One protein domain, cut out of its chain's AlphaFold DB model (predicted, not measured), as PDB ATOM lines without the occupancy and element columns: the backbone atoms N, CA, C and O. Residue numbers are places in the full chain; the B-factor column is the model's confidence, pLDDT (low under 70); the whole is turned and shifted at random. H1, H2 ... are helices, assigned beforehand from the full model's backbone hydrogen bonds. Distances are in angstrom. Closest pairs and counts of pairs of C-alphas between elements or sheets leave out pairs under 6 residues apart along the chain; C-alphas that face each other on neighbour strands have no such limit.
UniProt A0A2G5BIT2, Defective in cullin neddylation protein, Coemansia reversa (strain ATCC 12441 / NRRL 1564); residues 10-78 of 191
ATOM      1  N   ILE A  10      53.335  55.342   5.203       93.25
ATOM      2  CA  ILE A  10      52.133  54.621   5.594       93.25
ATOM      3  C   ILE A  10      52.567  53.585   6.634       93.25
ATOM      4  O   ILE A  10      53.421  52.748   6.348       93.25
ATOM      5  N   ALA A  11      52.003  53.681   7.836       94.62
ATOM      6  CA  ALA A  11      52.220  52.734   8.929       94.62
ATOM      7  C   ALA A  11      51.358  51.462   8.752       94.62
ATOM      8  O   ALA A  11      50.405  51.499   7.961       94.62
ATOM      9  N   PRO A  12      51.623  50.378   9.511       94.81
ATOM     10  CA  PRO A  12      50.872  49.125   9.425       94.81
ATOM     11  C   PRO A  12      49.351  49.293   9.472       94.81
ATOM     12  O   PRO A  12      48.650  48.724   8.642       94.81
ATOM     13  N   GLU A  13      48.826  50.173  10.328       95.12
ATOM     14  CA  GLU A  13      47.381  50.414  10.438       95.12
ATOM     15  C   GLU A  13      46.801  51.060   9.168       95.12
ATOM     16  O   GLU A  13      45.633  50.878   8.820       95.12
ATOM     17  N   GLY A  14      47.607  51.860   8.465       95.19
ATOM     18  CA  GLY A  14      47.237  52.435   7.175       95.19
ATOM     19  C   GLY A  14      47.238  51.389   6.064       95.19
ATOM     20  O   GLY A  14      46.346  51.391   5.214       95.19
ATOM     21  N   PHE A  15      48.208  50.474   6.091       96.19
ATOM     22  CA  PHE A  15      48.283  49.362   5.151       96.19
ATOM     23  C   PHE A  15      47.143  48.352   5.348       96.19
ATOM     24  O   PHE A  15      46.542  47.911   4.367       96.19
ATOM     25  N   GLU A  16      46.778  48.048   6.594       96.25
ATOM     26  CA  GLU A  16      45.623  47.205   6.927       96.25
ATOM     27  C   GLU A  16      44.317  47.801   6.399       96.25
ATOM     28  O   GLU A  16      43.569  47.117   5.702       96.25
ATOM     29  N   LYS A  17      44.075  49.101   6.623       96.19
ATOM     30  CA  LYS A  17      42.895  49.802   6.079       96.19
ATOM     31  C   LYS A  17      42.837  49.765   4.558       96.19
ATOM     32  O   LYS A  17      41.756  49.677   3.977       96.19
ATOM     33  N   LEU A  18      43.989  49.861   3.894       95.50
ATOM     34  CA  LEU A  18      44.049  49.707   2.447       95.50
ATOM     35  C   LEU A  18      43.661  48.285   2.033       95.50
ATOM     36  O   LEU A  18      42.856  48.129   1.121       95.50
ATOM     37  N   CYS A  19      44.194  47.261   2.699       97.38
ATOM     38  CA  CYS A  19      43.843  45.871   2.416       97.38
ATOM     39  C   CYS A  19      42.350  45.602   2.645       97.38
ATOM     40  O   CYS A  19      41.711  45.004   1.782       97.38
ATOM     41  N   GLU A  20      41.773  46.121   3.732       96.50
ATOM     42  CA  GLU A  20      40.335  46.048   4.014       96.50
ATOM     43  C   GLU A  20      39.511  46.682   2.886       96.50
ATOM     44  O   GLU A  20      38.575  46.069   2.373       96.50
ATOM     45  N   LYS A  21      39.906  47.877   2.428       96.00
ATOM     46  CA  LYS A  21      39.246  48.569   1.314       96.00
ATOM     47  C   LYS A  21      39.288  47.760   0.014       96.00
ATOM     48  O   LYS A  21      38.331  47.757  -0.750       96.00
ATOM     49  N   LEU A  22      40.390  47.049  -0.212       96.69
ATOM     50  CA  LEU A  22      40.569  46.145  -1.345       96.69
ATOM     51  C   LEU A  22      39.906  44.771  -1.136       96.69
ATOM     52  O   LEU A  22      40.006  43.917  -2.020       96.69
ATOM     53  N   GLY A  23      39.248  44.533   0.001       96.25
ATOM     54  CA  GLY A  23      38.623  43.253   0.332       96.25
ATOM     55  C   GLY A  23      39.628  42.108   0.483       96.25
ATOM     56  O   GLY A  23      39.317  40.967   0.144       96.25
ATOM     57  N   TYR A  24      40.853  42.407   0.911       97.25
ATOM     58  CA  TYR A  24      41.898  41.412   1.135       97.25
ATOM     59  C   TYR A  24      41.893  40.926   2.581       97.25
ATOM     60  O   TYR A  24      41.810  41.728   3.509       97.25
ATOM     61  N   ASN A  25      42.053  39.616   2.766       94.75
ATOM     62  CA  ASN A  25      42.398  39.045   4.060       94.75
ATOM     63  C   ASN A  25      43.906  39.228   4.295       94.75
ATOM     64  O   ASN A  25      44.702  38.900   3.418       94.75
ATOM     65  N   MET A  26      44.292  39.747   5.464       91.88
ATOM     66  CA  MET A  26      45.696  39.961   5.844       91.88
ATOM     67  C   MET A  26      46.508  38.662   5.932       91.88
ATOM     68  O   MET A  26      47.728  38.703   5.800       91.88
ATOM     69  N   GLU A  27      45.835  37.525   6.100       90.38
ATOM     70  CA  GLU A  27      46.441  36.189   6.132       90.38
ATOM     71  C   GLU A  27      46.625  35.568   4.734       90.38
ATOM     72  O   GLU A  27      47.130  34.456   4.622       90.38
ATOM     73  N   ASP A  28      46.240  36.268   3.659       94.31
ATOM     74  CA  ASP A  28      46.422  35.797   2.283       94.31
ATOM     75  C   ASP A  28      47.730  36.308   1.652       94.31
ATOM     76  O   ASP A  28      48.375  37.262   2.088       94.31
ATOM     77  N   ILE A  29      48.085  35.734   0.500       96.50
ATOM     78  CA  ILE A  29      49.237  36.173  -0.301       96.50
ATOM     79  C   ILE A  29      49.068  37.587  -0.897       96.50
ATOM     80  O   ILE A  29      50.051  38.277  -1.164       96.50
ATOM     81  N   LYS A  30      47.828  38.046  -1.132       97.56
ATOM     82  CA  LYS A  30      47.542  39.308  -1.847       97.56
ATOM     83  C   LYS A  30      48.063  40.560  -1.127       97.56
ATOM     84  O   LYS A  30      48.711  41.359  -1.808       97.56
ATOM     85  N   PRO A  31      47.858  40.745   0.192       97.81
ATOM     86  CA  PRO A  31      48.531  41.796   0.951       97.81
ATOM     87  C   PRO A  31      50.047  41.774   0.763       97.81
ATOM     88  O   PRO A  31      50.642  42.810   0.489       97.81
ATOM     89  N   MET A  32      50.690  40.605   0.811       98.06
ATOM     90  CA  MET A  32      52.145  40.531   0.637       98.06
ATOM     91  C   MET A  32      52.583  40.954  -0.769       98.06
ATOM     92  O   MET A  32      53.578  41.663  -0.921       98.06
ATOM     93  N   ILE A  33      51.828  40.580  -1.808       98.06
ATOM     94  CA  ILE A  33      52.091  41.034  -3.183       98.06
ATOM     95  C   ILE A  33      51.897  42.549  -3.292       98.06
ATOM     96  O   ILE A  33      52.706  43.218  -3.929       98.06
ATOM     97  N   LEU A  34      50.855  43.096  -2.663       98.12
ATOM     98  CA  LEU A  34      50.598  44.533  -2.635       98.12
ATOM     99  C   LEU A  34      51.738  45.293  -1.951       98.12
ATOM    100  O   LEU A  34      52.273  46.234  -2.535       98.12
ATOM    101  N   LEU A  35      52.144  44.852  -0.760       97.94
ATOM    102  CA  LEU A  35      53.266  45.423  -0.018       97.94
ATOM    103  C   LEU A  35      54.546  45.395  -0.861       97.94
ATOM    104  O   LEU A  35      55.241  46.404  -0.971       97.94
ATOM    105  N   TRP A  36      54.817  44.269  -1.526       98.00
ATOM    106  CA  TRP A  36      55.964  44.124  -2.417       98.00
ATOM    107  C   TRP A  36      55.917  45.083  -3.611       98.00
ATOM    108  O   TRP A  36      56.909  45.752  -3.900       98.00
ATOM    109  N   LYS A  37      54.768  45.196  -4.287       97.50
ATOM    110  CA  LYS A  37      54.593  46.080  -5.451       97.50
ATOM    111  C   LYS A  37      54.618  47.563  -5.109       97.50
ATOM    112  O   LYS A  37      54.946  48.371  -5.970       97.50
ATOM    113  N   LEU A  38      54.303  47.920  -3.870       96.62
ATOM    114  CA  LEU A  38      54.404  49.285  -3.360       96.62
ATOM    115  C   LEU A  38      55.771  49.585  -2.727       96.62
ATOM    116  O   LEU A  38      55.931  50.624  -2.094       96.62
ATOM    117  N   ASN A  39      56.760  48.702  -2.905       95.19
ATOM    118  CA  ASN A  39      58.102  48.840  -2.339       95.19
ATOM    119  C   ASN A  39      58.092  49.004  -0.808       95.19
ATOM    120  O   ASN A  39      58.830  49.824  -0.262       95.19
ATOM    121  N   GLY A  40      57.257  48.221  -0.117       94.94
ATOM    122  CA  GLY A  40      57.219  48.178   1.342       94.94
ATOM    123  C   GLY A  40      58.601  47.906   1.930       94.94
ATOM    124  O   GLY A  40      59.331  47.034   1.440       94.94
ATOM    125  N   VAL A  41      58.958  48.677   2.954       91.12
ATOM    126  CA  VAL A  41      60.274  48.627   3.610       91.12
ATOM    127  C   VAL A  41      60.300  47.600   4.737       91.12
ATOM    128  O   VAL A  41      61.290  46.894   4.899       91.12
ATOM    129  N   GLU A  42      59.179  47.467   5.443       90.88
ATOM    130  CA  GLU A  42      58.936  46.520   6.530       90.88
ATOM    131  C   GLU A  42      57.508  45.982   6.405       90.88
ATOM    132  O   GLU A  42      56.715  46.477   5.596       90.88
ATOM    133  N   LEU A  43      57.163  44.970   7.201       92.12
ATOM    134  CA  LEU A  43      55.823  44.397   7.191       92.12
ATOM    135  C   LEU A  43      54.771  45.468   7.531       92.12
ATOM    136  O   LEU A  43      54.730  45.989   8.640       92.12
ATOM    137  N   GLY A  44      53.937  45.810   6.546       92.62
ATOM    138  CA  GLY A  44      52.893  46.829   6.677       92.62
ATOM    139  C   GLY A  44      53.369  48.283   6.564       92.62
ATOM    140  O   GLY A  44      52.535  49.183   6.598       92.62
ATOM    141  N   THR A  45      54.666  48.539   6.372       94.19
ATOM    142  CA  THR A  45      55.210  49.906   6.298       94.19
ATOM    143  C   THR A  45      55.652  50.251   4.880       94.19
ATOM    144  O   THR A  45      56.466  49.548   4.274       94.19
ATOM    145  N   ILE A  46      55.149  51.367   4.346       95.25
ATOM    146  CA  ILE A  46      55.430  51.825   2.978       95.25
ATOM    147  C   ILE A  46      55.831  53.298   3.003       95.25
ATOM    148  O   ILE A  46      55.066  54.138   3.461       95.25
ATOM    149  N   GLU A  47      56.993  53.650   2.461       94.75
ATOM    150  CA  GLU A  47      57.342  55.059   2.241       94.75
ATOM    151  C   GLU A  47      56.497  55.669   1.112       94.75
ATOM    152  O   GLU A  47      56.208  55.001   0.116       94.75
ATOM    153  N   TYR A  48      56.142  56.958   1.194       92.31
ATOM    154  CA  TYR A  48      55.343  57.601   0.131       92.31
ATOM    155  C   TYR A  48      56.028  57.590  -1.246       92.31
ATOM    156  O   TYR A  48      55.359  57.564  -2.278       92.31
ATOM    157  N   THR A  49      57.359  57.585  -1.272       93.44
ATOM    158  CA  THR A  49      58.168  57.406  -2.486       93.44
ATOM    159  C   THR A  49      57.948  56.026  -3.109       93.44
ATOM    160  O   THR A  49      57.731  55.924  -4.320       93.44
ATOM    161  N   GLY A  50      57.955  54.974  -2.285       93.75
ATOM    162  CA  GLY A  50      57.652  53.601  -2.685       93.75
ATOM    163  C   GLY A  50      56.220  53.455  -3.192       93.75
ATOM    164  O   GLY A  50      56.009  52.870  -4.255       93.75
ATOM    165  N   TRP A  51      55.269  54.087  -2.498       93.81
ATOM    166  CA  TRP A  51      53.864  54.169  -2.893       93.81
ATOM    167  C   TRP A  51      53.678  54.783  -4.288       93.81
ATOM    168  O   TRP A  51      53.100  54.145  -5.167       93.81
ATOM    169  N   ASP A  52      54.182  56.004  -4.512       93.44
ATOM    170  CA  ASP A  52      54.038  56.700  -5.802       93.44
ATOM    171  C   ASP A  52      54.710  55.911  -6.936       93.44
ATOM    172  O   ASP A  52      54.126  55.733  -8.007       93.44
ATOM    173  N   THR A  53      55.903  55.369  -6.680       95.81
ATOM    174  CA  THR A  53      56.634  54.543  -7.651       95.81
ATOM    175  C   THR A  53      55.848  53.281  -8.005       95.81
ATOM    176  O   THR A  53      55.609  53.016  -9.183       95.81
ATOM    177  N   GLY A  54      55.375  52.539  -7.001       96.00
ATOM    178  CA  GLY A  54      54.640  51.292  -7.197       96.00
ATOM    179  C   GLY A  54      53.331  51.488  -7.961       96.00
ATOM    180  O   GLY A  54      53.039  50.743  -8.897       96.00
ATOM    181  N   LEU A  55      52.561  52.534  -7.634       95.88
ATOM    182  CA  LEU A  55      51.336  52.860  -8.371       95.88
ATOM    183  C   LEU A  55      51.613  53.222  -9.835       95.88
ATOM    184  O   LEU A  55      50.882  52.777 -10.725       95.88
ATOM    185  N   ARG A  56      52.678  53.988 -10.111       96.19
ATOM    186  CA  ARG A  56      53.082  54.333 -11.485       96.19
ATOM    187  C   ARG A  56      53.496  53.107 -12.288       96.19
ATOM    188  O   ARG A  56      53.079  52.980 -13.439       96.19
ATOM    189  N   GLU A  57      54.279  52.209 -11.696       95.75
ATOM    190  CA  GLU A  57      54.717  50.967 -12.343       95.75
ATOM    191  C   GLU A  57      53.541  50.034 -12.647       95.75
ATOM    192  O   GLU A  57      53.446  49.494 -13.751       95.75
ATOM    193  N   MET A  58      52.600  49.904 -11.706       96.06
ATOM    194  CA  MET A  58      51.359  49.148 -11.903       96.06
ATOM    195  C   MET A  58      50.358  49.857 -12.824       96.06
ATOM    196  O   MET A  58      49.417  49.224 -13.300       96.06
ATOM    197  N   LYS A  59      50.561  51.153 -13.096       95.75
ATOM    198  CA  LYS A  59      49.629  52.039 -13.811       95.75
ATOM    199  C   LYS A  59      48.239  52.064 -13.165       95.75
ATOM    200  O   LYS A  59      47.244  52.179 -13.875       95.75
ATOM    201  N   ALA A  60      48.187  51.966 -11.838       95.88
ATOM    202  CA  ALA A  60      46.954  51.928 -11.063       95.88
ATOM    203  C   ALA A  60      46.648  53.303 -10.456       95.88
ATOM    204  O   ALA A  60      47.472  53.883  -9.750       95.88
ATOM    205  N   LYS A  61      45.456  53.829 -10.739       92.25
ATOM    206  CA  LYS A  61      44.959  55.136 -10.275       92.25
ATOM    207  C   LYS A  61      43.772  55.015  -9.323       92.25
ATOM    208  O   LYS A  61      43.374  56.009  -8.720       92.25
ATOM    209  N   ASN A  62      43.188  53.828  -9.224       94.06
ATOM    210  CA  ASN A  62      42.056  53.502  -8.368       94.06
ATOM    211  C   ASN A  62      42.178  52.058  -7.851       94.06
ATOM    212  O   ASN A  62      43.105  51.328  -8.206       94.06
ATOM    213  N   GLU A  63      41.244  51.669  -6.987       94.00
ATOM    214  CA  GLU A  63      41.242  50.368  -6.310       94.00
ATOM    215  C   GLU A  63      41.048  49.194  -7.270       94.00
ATOM    216  O   GLU A  63      41.774  48.209  -7.155       94.00
ATOM    217  N   ASP A  64      40.161  49.317  -8.258       95.81
ATOM    218  CA  ASP A  64      39.903  48.257  -9.240       95.81
ATOM    219  C   ASP A  64      41.157  47.955 -10.075       95.81
ATOM    220  O   ASP A  64      41.530  46.798 -10.296       95.81
ATOM    221  N   GLU A  65      41.853  49.003 -10.524       97.12
ATOM    222  CA  GLU A  65      43.110  48.878 -11.264       97.12
ATOM    223  C   GLU A  65      44.218  48.274 -10.396       97.12
ATOM    224  O   GLU A  65      45.001  47.450 -10.880       97.12
ATOM    225  N   LEU A  66      44.259  48.630  -9.108       96.56
ATOM    226  CA  LEU A  66      45.205  48.066  -8.152       96.56
ATOM    227  C   LEU A  66      44.928  46.573  -7.931       96.56
ATOM    228  O   LEU A  66      45.834  45.756  -8.092       96.56
ATOM    229  N   GLN A  67      43.679  46.184  -7.662       97.81
ATOM    230  CA  GLN A  67      43.288  44.776  -7.531       97.81
ATOM    231  C   GLN A  67      43.623  43.977  -8.782       97.81
ATOM    232  O   GLN A  67      44.165  42.872  -8.697       97.81
ATOM    233  N   LYS A  68      43.332  44.537  -9.960       97.75
ATOM    234  CA  LYS A  68      43.676  43.918 -11.235       97.75
ATOM    235  C   LYS A  68      45.185  43.690 -11.350       97.75
ATOM    236  O   LYS A  68      45.585  42.576 -11.676       97.75
ATOM    237  N   ALA A  69      46.016  44.683 -11.034       97.88
ATOM    238  CA  ALA A  69      47.474  44.558 -11.096       97.88
ATOM    239  C   ALA A  69      48.028  43.487 -10.134       97.88
ATOM    240  O   ALA A  69      48.919  42.717 -10.510       97.88
ATOM    241  N   ILE A  70      47.480  43.386  -8.919       98.06
ATOM    242  CA  ILE A  70      47.862  42.350  -7.946       98.06
ATOM    243  C   ILE A  70      47.448  40.956  -8.433       98.06
ATOM    244  O   ILE A  70      48.261  40.031  -8.417       98.06
ATOM    245  N   ASN A  71      46.223  40.802  -8.939       97.06
ATOM    246  CA  ASN A  71      45.748  39.530  -9.486       97.06
ATOM    247  C   ASN A  71      46.539  39.103 -10.736       97.06
ATOM    248  O   ASN A  71      46.848  37.922 -10.892       97.06
ATOM    249  N   ASP A  72      46.880  40.047 -11.616       96.62
ATOM    250  CA  ASP A  72      47.705  39.790 -12.800       96.62
ATOM    251  C   ASP A  72      49.132  39.374 -12.395       96.62
ATOM    252  O   ASP A  72      49.688  38.448 -12.984       96.62
ATOM    253  N   THR A  73      49.693  39.983 -11.342       97.06
ATOM    254  CA  THR A  73      50.989  39.579 -10.764       97.06
ATOM    255  C   THR A  73      50.935  38.154 -10.217       97.06
ATOM    256  O   THR A  73      51.792  37.341 -10.558       97.06
ATOM    257  N   LEU A  74      49.916  37.822  -9.418       96.00
ATOM    258  CA  LEU A  74      49.750  36.484  -8.843       96.00
ATOM    259  C   LEU A  74      49.668  35.401  -9.933       96.00
ATOM    260  O   LEU A  74      50.337  34.376  -9.839       96.00
ATOM    261  N   LYS A  75      48.904  35.655 -11.005       94.88
ATOM    262  CA  LYS A  75      48.821  34.770 -12.184       94.88
ATOM    263  C   LYS A  75      50.131  34.696 -12.975       94.88
ATOM    264  O   LYS A  75      50.343  33.750 -13.731       94.88
ATOM    265  N   GLY A  76      50.974  35.719 -12.865       95.56
ATOM    266  CA  GLY A  76      52.269  35.807 -13.533       95.56
ATOM    267  C   GLY A  76      53.340  34.912 -12.914       95.56
ATOM    268  O   GLY A  76      54.230  34.469 -13.636       95.56
ATOM    269  N   PHE A  77      53.231  34.581 -11.623       95.12
ATOM    270  CA  PHE A  77      54.249  33.809 -10.901       95.12
ATOM    271  C   PHE A  77      54.561  32.442 -11.516       95.12
ATOM    272  O   PHE A  77      55.721  32.032 -11.507       95.12
ATOM    273  N   ASP A  78      53.574  31.772 -12.113       89.69
ATOM    274  CA  ASP A  78      53.785  30.457 -12.733       89.69
ATOM    275  C   ASP A  78      54.489  30.563 -14.102       89.69
ATOM    276  O   ASP A  78      55.075  29.599 -14.590       89.69
TER     277      ASP A  78
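What this domain is: This is residues 10 to 78 of the 191 residues of the protein "Defective in cullin neddylation protein" of Coemansia reversa (strain ATCC 12441 / NRRL 1564) (UniProt A0A2G5BIT2). This is a small cluster of four short helices: H4 crosses H2 nearly at right angles, while H1 and H3 each come near H2 at a wide angle to it. H3 turns into H4 through a tight link. The printed part has 69 residues with four named helices, H1 to H4 in that order, and no named strand, and its class is all helix. It is compact and rounded, with a radius of gyration of the C-alphas of 10.9 A and spans of 29 by 25 by 21 A.

Where its parts are: Find C-alpha 12 at (50.872, 49.125, 9.425); from there H1, residues 12 to 21, runs 14.2 A. Next comes H2, residues 29 to 37, 12.4 A long. H3, residues 48 to 58, begins at C-alpha 48, (55.343, 57.601, 0.131), and runs 15.2 A. H4, residues 63 to 76, is the longest at 19.6 A and ends at C-alpha 76, (52.269, 35.807, -13.533).

How they stand to each other: Look first at Cys 19 and Pro 31, the closest C-alphas of H1 and H2, 6.4 A apart: these helices are close but not clearly touching, at a steep tilt of 63 degrees, opposite ways. H2 and H3 are also close but not clearly touching, about perpendicular at 74 degrees; their closest C-alphas, Lys 37 and Gly 54, are 5.5 A apart. H4 touches H2 with residues 70 to 74 alone, about perpendicular at 78 degrees; the closest C-alphas, Leu 34 and Ile 70, are 6.4 A apart. With residues 66 to 69 alone, H4 only just touches H3, with 3 pairs of C-alphas within 8 A, the closest being Met 58 and Ala 69 at 6.1 A. H1 and H3 are apart. In H1, H2, H3 and H4 every O i to N i+4 pair is within hydrogen-bond range.

The domain as a whole: The C-alphas farthest apart are those of Glu 13 and Asp 78, at 31.2 A. The printed part has no cut and no long link. Its mean pLDDT is 95.4, and no printed residue is under 70.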